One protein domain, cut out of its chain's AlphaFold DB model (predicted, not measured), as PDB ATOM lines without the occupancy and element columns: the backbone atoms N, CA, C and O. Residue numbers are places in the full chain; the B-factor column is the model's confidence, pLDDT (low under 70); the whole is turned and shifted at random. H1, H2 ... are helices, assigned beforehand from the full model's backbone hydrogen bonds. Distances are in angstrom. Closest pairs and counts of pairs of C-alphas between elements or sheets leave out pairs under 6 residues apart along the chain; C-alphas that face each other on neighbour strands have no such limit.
ATOM      1  N   ASP A  29     181.590 192.712 206.045       74.50
ATOM      2  CA  ASP A  29     180.652 193.798 206.348       74.50
ATOM      3  C   ASP A  29     181.383 195.034 206.889       74.50
ATOM      4  O   ASP A  29     181.094 196.168 206.495       74.50
ATOM      5  N   GLU A  30     182.398 194.826 207.734       78.12
ATOM      6  CA  GLU A  30     183.270 195.902 208.206       78.12
ATOM      7  C   GLU A  30     184.075 196.534 207.062       78.12
ATOM      8  O   GLU A  30     184.159 197.763 206.976       78.12
ATOM      9  N   ALA A  31     184.616 195.728 206.142       80.94
ATOM     10  CA  ALA A  31     185.328 196.229 204.969       80.94
ATOM     11  C   ALA A  31     184.412 197.061 204.057       80.94
ATOM     12  O   ALA A  31     184.806 198.148 203.630       80.94
ATOM     13  N   ALA A  32     183.173 196.617 203.824       81.75
ATOM     14  CA  ALA A  32     182.191 197.360 203.036       81.75
ATOM     15  C   ALA A  32     181.800 198.694 203.701       81.75
ATOM     16  O   ALA A  32     181.710 199.733 203.040       81.75
ATOM     17  N   ALA A  33     181.624 198.708 205.027       85.69
ATOM     18  CA  ALA A  33     181.333 199.928 205.777       85.69
ATOM     19  C   ALA A  33     182.493 200.940 205.721       85.69
ATOM     20  O   ALA A  33     182.266 202.145 205.563       85.69
ATOM     21  N   VAL A  34     183.739 200.466 205.820       85.69
ATOM     22  CA  VAL A  34     184.942 201.305 205.705       85.69
ATOM     23  C   VAL A  34     185.115 201.822 204.275       85.69
ATOM     24  O   VAL A  34     185.369 203.014 204.104       85.69
ATOM     25  N   ALA A  35     184.898 200.993 203.250       87.56
ATOM     26  CA  ALA A  35     184.946 201.412 201.847       87.56
ATOM     27  C   ALA A  35     183.922 202.524 201.552       87.56
ATOM     28  O   ALA A  35     184.263 203.553 200.962       87.56
ATOM     29  N   ASN A  36     182.694 202.395 202.066       86.19
ATOM     30  CA  ASN A  36     181.662 203.430 201.948       86.19
ATOM     31  C   ASN A  36     182.061 204.747 202.637       86.19
ATOM     32  O   ASN A  36     181.838 205.833 202.093       86.19
ATOM     33  N   LYS A  37     182.706 204.678 203.810       86.62
ATOM     34  CA  LYS A  37     183.256 205.863 204.494       86.62
ATOM     35  C   LYS A  37     184.405 206.501 203.718       86.62
ATOM     36  O   LYS A  37     184.461 207.724 203.621       86.62
ATOM     37  N   LEU A  38     185.282 205.698 203.116       88.00
ATOM     38  CA  LEU A  38     186.336 206.195 202.232       88.00
ATOM     39  C   LEU A  38     185.747 206.849 200.985       88.00
ATOM     40  O   LEU A  38     186.309 207.817 200.491       88.00
ATOM     41  N   MET A  39     184.601 206.401 200.479       83.12
ATOM     42  CA  MET A  39     183.948 207.032 199.330       83.12
ATOM     43  C   MET A  39     183.262 208.364 199.663       83.12
ATOM     44  O   MET A  39     183.206 209.247 198.804       83.12
ATOM     45  N   THR A  40     182.814 208.548 200.904       84.06
ATOM     46  CA  THR A  40     181.992 209.699 201.314       84.06
ATOM     47  C   THR A  40     182.755 210.776 202.088       84.06
ATOM     48  O   THR A  40     182.408 211.949 201.976       84.06
ATOM     49  N   SER A  41     183.815 210.428 202.826       87.81
ATOM     50  CA  SER A  41     184.538 211.363 203.697       87.81
ATOM     51  C   SER A  41     185.955 211.653 203.200       87.81
ATOM     52  O   SER A  41     186.827 210.785 203.203       87.81
ATOM     53  N   LEU A  42     186.211 212.912 202.823       85.38
ATOM     54  CA  LEU A  42     187.552 213.384 202.459       85.38
ATOM     55  C   LEU A  42     188.513 213.327 203.656       85.38
ATOM     56  O   LEU A  42     189.662 212.924 203.502       85.38
ATOM     57  N   PHE A  43     188.026 213.686 204.847       86.38
ATOM     58  CA  PHE A  43     188.811 213.660 206.080       86.38
ATOM     59  C   PHE A  43     189.289 212.242 206.406       86.38
ATOM     60  O   PHE A  43     190.460 212.030 206.705       86.38
ATOM     61  N   PHE A  44     188.402 211.254 206.252       87.44
ATOM     62  CA  PHE A  44     188.739 209.859 206.514       87.44
ATOM     63  C   PHE A  44     189.750 209.305 205.499       87.44
ATOM     64  O   PHE A  44     190.656 208.573 205.883       87.44
ATOM     65  N   ARG A  45     189.683 209.710 204.221       88.44
ATOM     66  CA  ARG A  45     190.756 209.400 203.253       88.44
ATOM     67  C   ARG A  45     192.103 209.976 203.685       88.44
ATOM     68  O   ARG A  45     193.116 209.317 203.490       88.44
ATOM     69  N   GLY A  46     192.101 211.186 204.247       86.19
ATOM     70  CA  GLY A  46     193.297 211.828 204.788       86.19
ATOM     71  C   GLY A  46     193.922 211.015 205.920       86.19
ATOM     72  O   GLY A  46     195.112 210.738 205.862       86.19
ATOM     73  N   GLU A  47     193.114 210.561 206.882       87.88
ATOM     74  CA  GLU A  47     193.570 209.706 207.991       87.88
ATOM     75  C   GLU A  47     194.141 208.368 207.493       87.88
ATOM     76  O   GLU A  47     195.179 207.911 207.968       87.88
ATOM     77  N   VAL A  48     193.475 207.726 206.526       87.50
ATOM     78  CA  VAL A  48     193.964 206.459 205.963       87.50
ATOM     79  C   VAL A  48     195.261 206.659 205.181       87.50
ATOM     80  O   VAL A  48     196.158 205.829 205.298       87.50
ATOM     81  N   ALA A  49     195.399 207.758 204.437       86.69
ATOM     82  CA  ALA A  49     196.646 208.090 203.750       86.69
ATOM     83  C   ALA A  49     197.808 208.294 204.736       86.69
ATOM     84  O   ALA A  49     198.894 207.771 204.495       86.69
ATOM     85  N   ASP A  50     197.567 208.971 205.862       86.38
ATOM     86  CA  ASP A  50     198.587 209.187 206.897       86.38
ATOM     87  C   ASP A  50     199.018 207.858 207.535       86.38
ATOM     88  O   ASP A  50     200.206 207.565 207.611       86.38
ATOM     89  N   LYS A  51     198.069 206.972 207.867       85.38
ATOM     90  CA  LYS A  51     198.393 205.639 208.410       85.38
ATOM     91  C   LYS A  51     199.181 204.761 207.437       85.38
ATOM     92  O   LYS A  51     200.015 203.967 207.863       85.38
ATOM     93  N   ILE A  52     198.914 204.880 206.137       84.56
ATOM     94  CA  ILE A  52     199.675 204.168 205.105       84.56
ATOM     95  C   ILE A  52     201.108 204.714 205.028       84.56
ATOM     96  O   ILE A  52     202.043 203.917 204.929       84.56
ATOM     97  N   LEU A  53     201.291 206.036 205.119       84.56
ATOM     98  CA  LEU A  53     202.618 206.662 205.177       84.56
ATOM     99  C   LEU A  53     203.389 206.219 206.423       84.56
ATOM    100  O   LEU A  53     204.519 205.752 206.292       84.56
ATOM    101  N   ASP A  54     202.755 206.264 207.596       82.81
ATOM    102  CA  ASP A  54     203.358 205.864 208.874       82.81
ATOM    103  C   ASP A  54     203.757 204.380 208.897       82.81
ATOM    104  O   ASP A  54     204.740 203.999 209.532       82.81
ATOM    105  N   SER A  55     203.021 203.529 208.173       77.75
ATOM    106  CA  SER A  55     203.339 202.100 208.044       77.75
ATOM    107  C   SER A  55     204.513 201.800 207.098       77.75
ATOM    108  O   SER A  55     204.988 200.666 207.062       77.75
ATOM    109  N   GLY A  56     204.985 202.789 206.329       78.31
ATOM    110  CA  GLY A  56     206.048 202.623 205.330       78.31
ATOM    111  C   GLY A  56     205.611 201.920 204.035       78.31
ATOM    112  O   GLY A  56     206.449 201.596 203.197       78.31
ATOM    113  N   GLU A  57     204.310 201.692 203.837       75.88
ATOM    114  CA  GLU A  57     203.756 200.927 202.705       75.88
ATOM    115  C   GLU A  57     203.404 201.798 201.482       75.88
ATOM    116  O   GLU A  57     203.019 201.284 200.429       75.88
ATOM    117  N   ALA A  58     203.553 203.123 201.584       80.38
ATOM    118  CA  ALA A  58     203.164 204.073 200.539       80.38
ATOM    119  C   ALA A  58     203.810 203.783 199.169       80.38
ATOM    120  O   ALA A  58     203.118 203.808 198.150       80.38
ATOM    121  N   GLY A  59     205.098 203.417 199.150       76.00
ATOM    122  CA  GLY A  59     205.842 203.120 197.920       76.00
ATOM    123  C   GLY A  59     205.385 201.857 197.181       76.00
ATOM    124  O   GLY A  59     205.741 201.668 196.022       76.00
ATOM    125  N   ARG A  60     204.573 200.992 197.810       78.38
ATOM    126  CA  ARG A  60     203.967 199.826 197.139       78.38
ATOM    127  C   ARG A  60     202.666 200.160 196.411       78.38
ATOM    128  O   ARG A  60     202.226 199.385 195.566       78.38
ATOM    129  N   LEU A  61     202.023 201.274 196.764       81.88
ATOM    130  CA  LEU A  61     200.684 201.630 196.280       81.88
ATOM    131  C   LEU A  61     200.718 202.753 195.246       81.88
ATOM    132  O   LEU A  61     199.908 202.761 194.317       81.88
ATOM    133  N   VAL A  62     201.644 203.696 195.411       83.19
ATOM    134  CA  VAL A  62     201.838 204.846 194.526       83.19
ATOM    135  C   VAL A  62     203.317 205.009 194.208       83.19
ATOM    136  O   VAL A  62     204.169 204.697 195.037       83.19
ATOM    137  N   ASN A  63     203.622 205.499 193.005       80.94
ATOM    138  CA  ASN A  63     204.998 205.832 192.665       80.94
ATOM    139  C   ASN A  63     205.421 207.087 193.447       80.94
ATOM    140  O   ASN A  63     204.752 208.117 193.351       80.94
ATOM    141  N   LEU A  64     206.494 206.969 194.230       80.69
ATOM    142  CA  LEU A  64     207.074 208.049 195.031       80.69
ATOM    143  C   LEU A  64     208.327 208.659 194.377       80.69
ATOM    144  O   LEU A  64     208.949 209.541 194.966       80.69
ATOM    145  N   ASP A  65     208.697 208.219 193.172       72.94
ATOM    146  CA  ASP A  65     209.837 208.764 192.436       72.94
ATOM    147  C   ASP A  65     209.642 210.265 192.166       72.94
ATOM    148  O   ASP A  65     208.678 210.678 191.520       72.94
ATOM    149  N   GLY A  66     210.573 211.086 192.663       70.19
ATOM    150  CA  GLY A  66     210.542 212.546 192.515       70.19
ATOM    151  C   GLY A  66     209.620 213.283 193.494       70.19
ATOM    152  O   GLY A  66     209.402 214.478 193.319       70.19
ATOM    153  N   VAL A  67     209.079 212.603 194.511       77.56
ATOM    154  CA  VAL A  67     208.261 213.222 195.563       77.56
ATOM    155  C   VAL A  67     209.158 213.673 196.716       77.56
ATOM    156  O   VAL A  67     209.680 212.847 197.461       77.56
ATOM    157  N   GLU A  68     209.333 214.985 196.876       67.50
ATOM    158  CA  GLU A  68     210.225 215.554 197.898       67.50
ATOM    159  C   GLU A  68     209.506 215.821 199.230       67.50
ATOM    160  O   GLU A  68     210.150 215.927 200.275       67.50
ATOM    161  N   THR A  69     208.167 215.904 199.229       79.25
ATOM    162  CA  THR A  69     207.388 216.261 200.424       79.25
ATOM    163  C   THR A  69     206.326 215.226 200.810       79.25
ATOM    164  O   THR A  69     205.617 214.658 199.977       79.25
ATOM    165  N   ASN A  70     206.120 215.042 202.121       77.75
ATOM    166  CA  ASN A  70     205.056 214.174 202.649       77.75
ATOM    167  C   ASN A  70     203.645 214.637 202.238       77.75
ATOM    168  O   ASN A  70     202.725 213.825 202.157       77.75
ATOM    169  N   ALA A  71     203.462 215.930 201.953       78.56
ATOM    170  CA  ALA A  71     202.188 216.474 201.490       78.56
ATOM    171  C   ALA A  71     201.825 215.980 200.077       78.56
ATOM    172  O   ALA A  71     200.671 215.632 199.821       78.56
ATOM    173  N   GLU A  72     202.808 215.890 199.182       78.69
ATOM    174  CA  GLU A  72     202.640 215.358 197.826       78.69
ATOM    175  C   GLU A  72     202.406 213.843 197.845       78.69
ATOM    176  O   GLU A  72     201.473 213.355 197.200       78.69
ATOM    177  N   ALA A  73     203.156 213.109 198.676       80.44
ATOM    178  CA  ALA A  73     202.946 211.675 198.889       80.44
ATOM    179  C   ALA A  73     201.525 211.384 199.412       80.44
ATOM    180  O   ALA A  73     200.825 210.500 198.909       80.44
ATOM    181  N   ARG A  74     201.045 212.195 200.365       85.62
ATOM    182  CA  ARG A  74     199.668 212.140 200.871       85.62
ATOM    183  C   ARG A  74     198.641 212.444 199.776       85.62
ATOM    184  O   ARG A  74     197.627 211.755 199.685       85.62
ATOM    185  N   GLY A  75     198.899 213.434 198.919       83.94
ATOM    186  CA  GLY A  75     198.028 213.777 197.788       83.94
ATOM    187  C   GLY A  75     197.877 212.634 196.774       83.94
ATOM    188  O   GLY A  75     196.761 212.331 196.324       83.94
ATOM    189  N   LEU A  76     198.976 211.940 196.466       85.25
ATOM    190  CA  LEU A  76     198.975 210.756 195.603       85.25
ATOM    191  C   LEU A  76     198.193 209.597 196.235       85.25
ATOM    192  O   LEU A  76     197.357 208.981 195.568       85.25
ATOM    193  N   LEU A  77     198.379 209.353 197.535       86.75
ATOM    194  CA  LEU A  77     197.651 208.316 198.268       86.75
ATOM    195  C   LEU A  77     196.153 208.598 198.363       86.75
ATOM    196  O   LEU A  77     195.354 207.696 198.122       86.75
ATOM    197  N   ILE A  78     195.733 209.837 198.626       88.06
ATOM    198  CA  ILE A  78     194.307 210.204 198.633       88.06
ATOM    199  C   ILE A  78     193.675 209.943 197.256       88.06
ATOM    200  O   ILE A  78     192.543 209.453 197.165       88.06
ATOM    201  N   THR A  79     194.413 210.224 196.179       88.38
ATOM    202  CA  THR A  79     193.971 209.951 194.805       88.38
ATOM    203  C   THR A  79     193.861 208.451 194.532       88.38
ATOM    204  O   THR A  79     192.886 208.002 193.922       88.38
ATOM    205  N   TRP A  80     194.816 207.663 195.025       91.06
ATOM    206  CA  TRP A  80     194.799 206.206 194.923       91.06
ATOM    207  C   TRP A  80     193.654 205.569 195.725       91.06
ATOM    208  O   TRP A  80     192.923 204.743 195.175       91.06
ATOM    209  N   ILE A  81     193.427 206.010 196.969       89.06
ATOM    210  CA  ILE A  81     192.335 205.556 197.850       89.06
ATOM    211  C   ILE A  81     190.979 205.822 197.193       89.06
ATOM    212  O   ILE A  81     190.102 204.962 197.206       89.06
ATOM    213  N   ARG A  82     190.804 206.990 196.560       88.94
ATOM    214  CA  ARG A  82     189.571 207.314 195.827       88.94
ATOM    215  C   ARG A  82     189.320 206.363 194.651       88.94
ATOM    216  O   ARG A  82     188.165 206.098 194.335       88.94
ATOM    217  N   ARG A  83     190.377 205.888 193.986       89.56
ATOM    218  CA  ARG A  83     190.281 204.952 192.851       89.56
ATOM    219  C   ARG A  83     190.135 203.493 193.292       89.56
ATOM    220  O   ARG A  83     189.637 202.693 192.511       89.56
ATOM    221  N   ASN A  84     190.553 203.151 194.513       88.62
ATOM    222  CA  ASN A  84     190.582 201.779 195.032       88.62
ATOM    223  C   ASN A  84     190.031 201.688 196.474       88.62
ATOM    224  O   ASN A  84     190.769 201.292 197.384       88.62
ATOM    225  N   PRO A  85     188.752 202.035 196.715       85.69
ATOM    226  CA  PRO A  85     188.195 202.112 198.069       85.69
ATOM    227  C   PRO A  85     188.188 200.761 198.799       85.69
ATOM    228  O   PRO A  85     188.482 200.720 199.991       85.69
ATOM    229  N   ASP A  86     187.941 199.656 198.092       84.62
ATOM    230  CA  ASP A  86     187.862 198.321 198.702       84.62
ATOM    231  C   ASP A  86     189.233 197.820 199.178       84.62
ATOM    232  O   ASP A  86     189.379 197.318 200.293       84.62
ATOM    233  N   LYS A  87     190.278 198.031 198.365       83.06
ATOM    234  CA  LYS A  87     191.662 197.681 198.725       83.06
ATOM    235  C   LYS A  87     192.174 198.551 199.872       83.06
ATOM    236  O   LYS A  87     192.846 198.051 200.771       83.06
ATOM    237  N   ALA A  88     191.832 199.840 199.866       85.44
ATOM    238  CA  ALA A  88     192.175 200.755 200.948       85.44
ATOM    239  C   ALA A  88     191.466 200.386 202.264       85.44
ATOM    240  O   ALA A  88     192.078 200.470 203.327       85.44
ATOM    241  N   ALA A  89     190.212 199.925 202.203       85.44
ATOM    242  CA  ALA A  89     189.473 199.452 203.370       85.44
ATOM    243  C   ALA A  89     190.105 198.195 203.989       85.44
ATOM    244  O   ALA A  89     190.312 198.149 205.201       85.44
ATOM    245  N   GLN A  90     190.478 197.211 203.164       83.06
ATOM    246  CA  GLN A  90     191.176 196.007 203.628       83.06
ATOM    247  C   GLN A  90     192.531 196.340 204.260       83.06
ATOM    248  O   GLN A  90     192.846 195.860 205.348       83.06
ATOM    249  N   LEU A  91     193.314 197.213 203.620       81.56
ATOM    250  CA  LEU A  91     194.606 197.645 204.145       81.56
ATOM    251  C   LEU A  91     194.459 198.385 205.482       81.56
ATOM    252  O   LEU A  91     195.196 198.105 206.422       81.56
ATOM    253  N   TYR A  92     193.478 199.283 205.594       83.75
ATOM    254  CA  TYR A  92     193.187 199.998 206.837       83.75
ATOM    255  C   TYR A  92     192.814 199.047 207.980       83.75
ATOM    256  O   TYR A  92     193.298 199.216 209.098       83.75
ATOM    257  N   LEU A  93     191.982 198.037 207.711       81.44
ATOM    258  CA  LEU A  93     191.606 197.034 208.709       81.44
ATOM    259  C   LEU A  93     192.808 196.182 209.137       81.44
ATOM    260  O   LEU A  93     192.996 195.965 210.334       81.44
ATOM    261  N   ASN A  94     193.672 195.795 208.195       77.06
ATOM    262  CA  ASN A  94     194.906 195.064 208.494       77.06
ATOM    263  C   ASN A  94     195.871 195.897 209.351       77.06
ATOM    264  O   ASN A  94     196.405 195.397 210.339       77.06
ATOM    265  N   LEU A  95     196.042 197.185 209.039       76.19
ATOM    266  CA  LEU A  95     196.868 198.101 209.834       76.19
ATOM    267  C   LEU A  95     196.282 198.345 211.233       76.19
ATOM    268  O   LEU A  95     197.031 198.426 212.208       76.19
ATOM    269  N   LYS A  96     194.949 198.431 211.349       74.31
ATOM    270  CA  LYS A  96     194.243 198.622 212.624       74.31
ATOM    271  C   LYS A  96     194.336 197.392 213.532       74.31
ATOM    272  O   LYS A  96     194.488 197.556 214.739       74.31
ATOM    273  N   GLY A  97     194.244 196.185 212.972       60.97
ATOM    274  CA  GLY A  97     194.321 194.930 213.729       60.97
ATOM    275  C   GLY A  97     195.741 194.537 214.149       60.97
ATOM    276  O   GLY A  97     195.913 193.906 215.187       60.97
ATOM    277  N   ALA A  98     196.759 194.940 213.384       54.34
ATOM    278  CA  ALA A  98     198.146 194.503 213.565       54.34
ATOM    279  C   ALA A  98     199.078 195.572 214.175       54.34
ATOM    280  O   ALA A  98     200.292 195.535 213.983       54.34
ATOM    281  N   GLY A  99     198.529 196.566 214.884       55.91
ATOM    282  CA  GLY A  99     199.337 197.588 215.564       55.91
ATOM    283  C   GLY A  99     200.207 198.435 214.623       55.91
ATOM    284  O   GLY A  99     201.271 198.897 215.030       55.91
TER     285      GLY A  99
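This is residues 29 to 99 of the 465 residues of an uncharacterized protein of Elusimicrobia bacterium GWC2_64_44 (UniProt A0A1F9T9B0). Crossed helices form a compact body: H4, the longest, and H5 each cross H2 near the middle, H1 packs on H5 at one end, and short H3 packs on H4 towards the other. The 71 printed residues include five named helices, H1 to H5 in order, and no named strand: all helix. The radius of gyration of the C-alphas is 11.5 A; the spans, 38 by 25 by 17 A, are only just elongated.

H4, residues 70 to 83, touches H2, residues 42 to 54, at a steep tilt of 61 degrees; their closest C-alphas, Ala 49 and Leu 77, are 5.6 A apart. H5, residues 85 to 97, touches H2 at its residues 48 to 52 alone; the closest C-alphas, Val 48 and Tyr 92, are 6.6 A apart. H1, residues 29 to 40, touches H5, closest at C-alphas 35 and 85, 5.0 A. H3, residues 58 to 61, touches H4, closest at C-alphas 58 and 77, 7.3 A. Each O i to N i+4 pair in H1, H2, H4 and H5 is within hydrogen-bond range; H3 is too short for one.

H1 begins at C-alpha 29 (180.652, 193.798, 206.348); H5 ends at C-alpha 97 (194.321, 194.930, 213.729). H4 measures 20.0 A.

The farthest C-alphas, Asp 29 and Gly 66, are 37.9 A apart. The printed part has no cut and no long link. Residues 68 and 97 to 99 have pLDDT under 70.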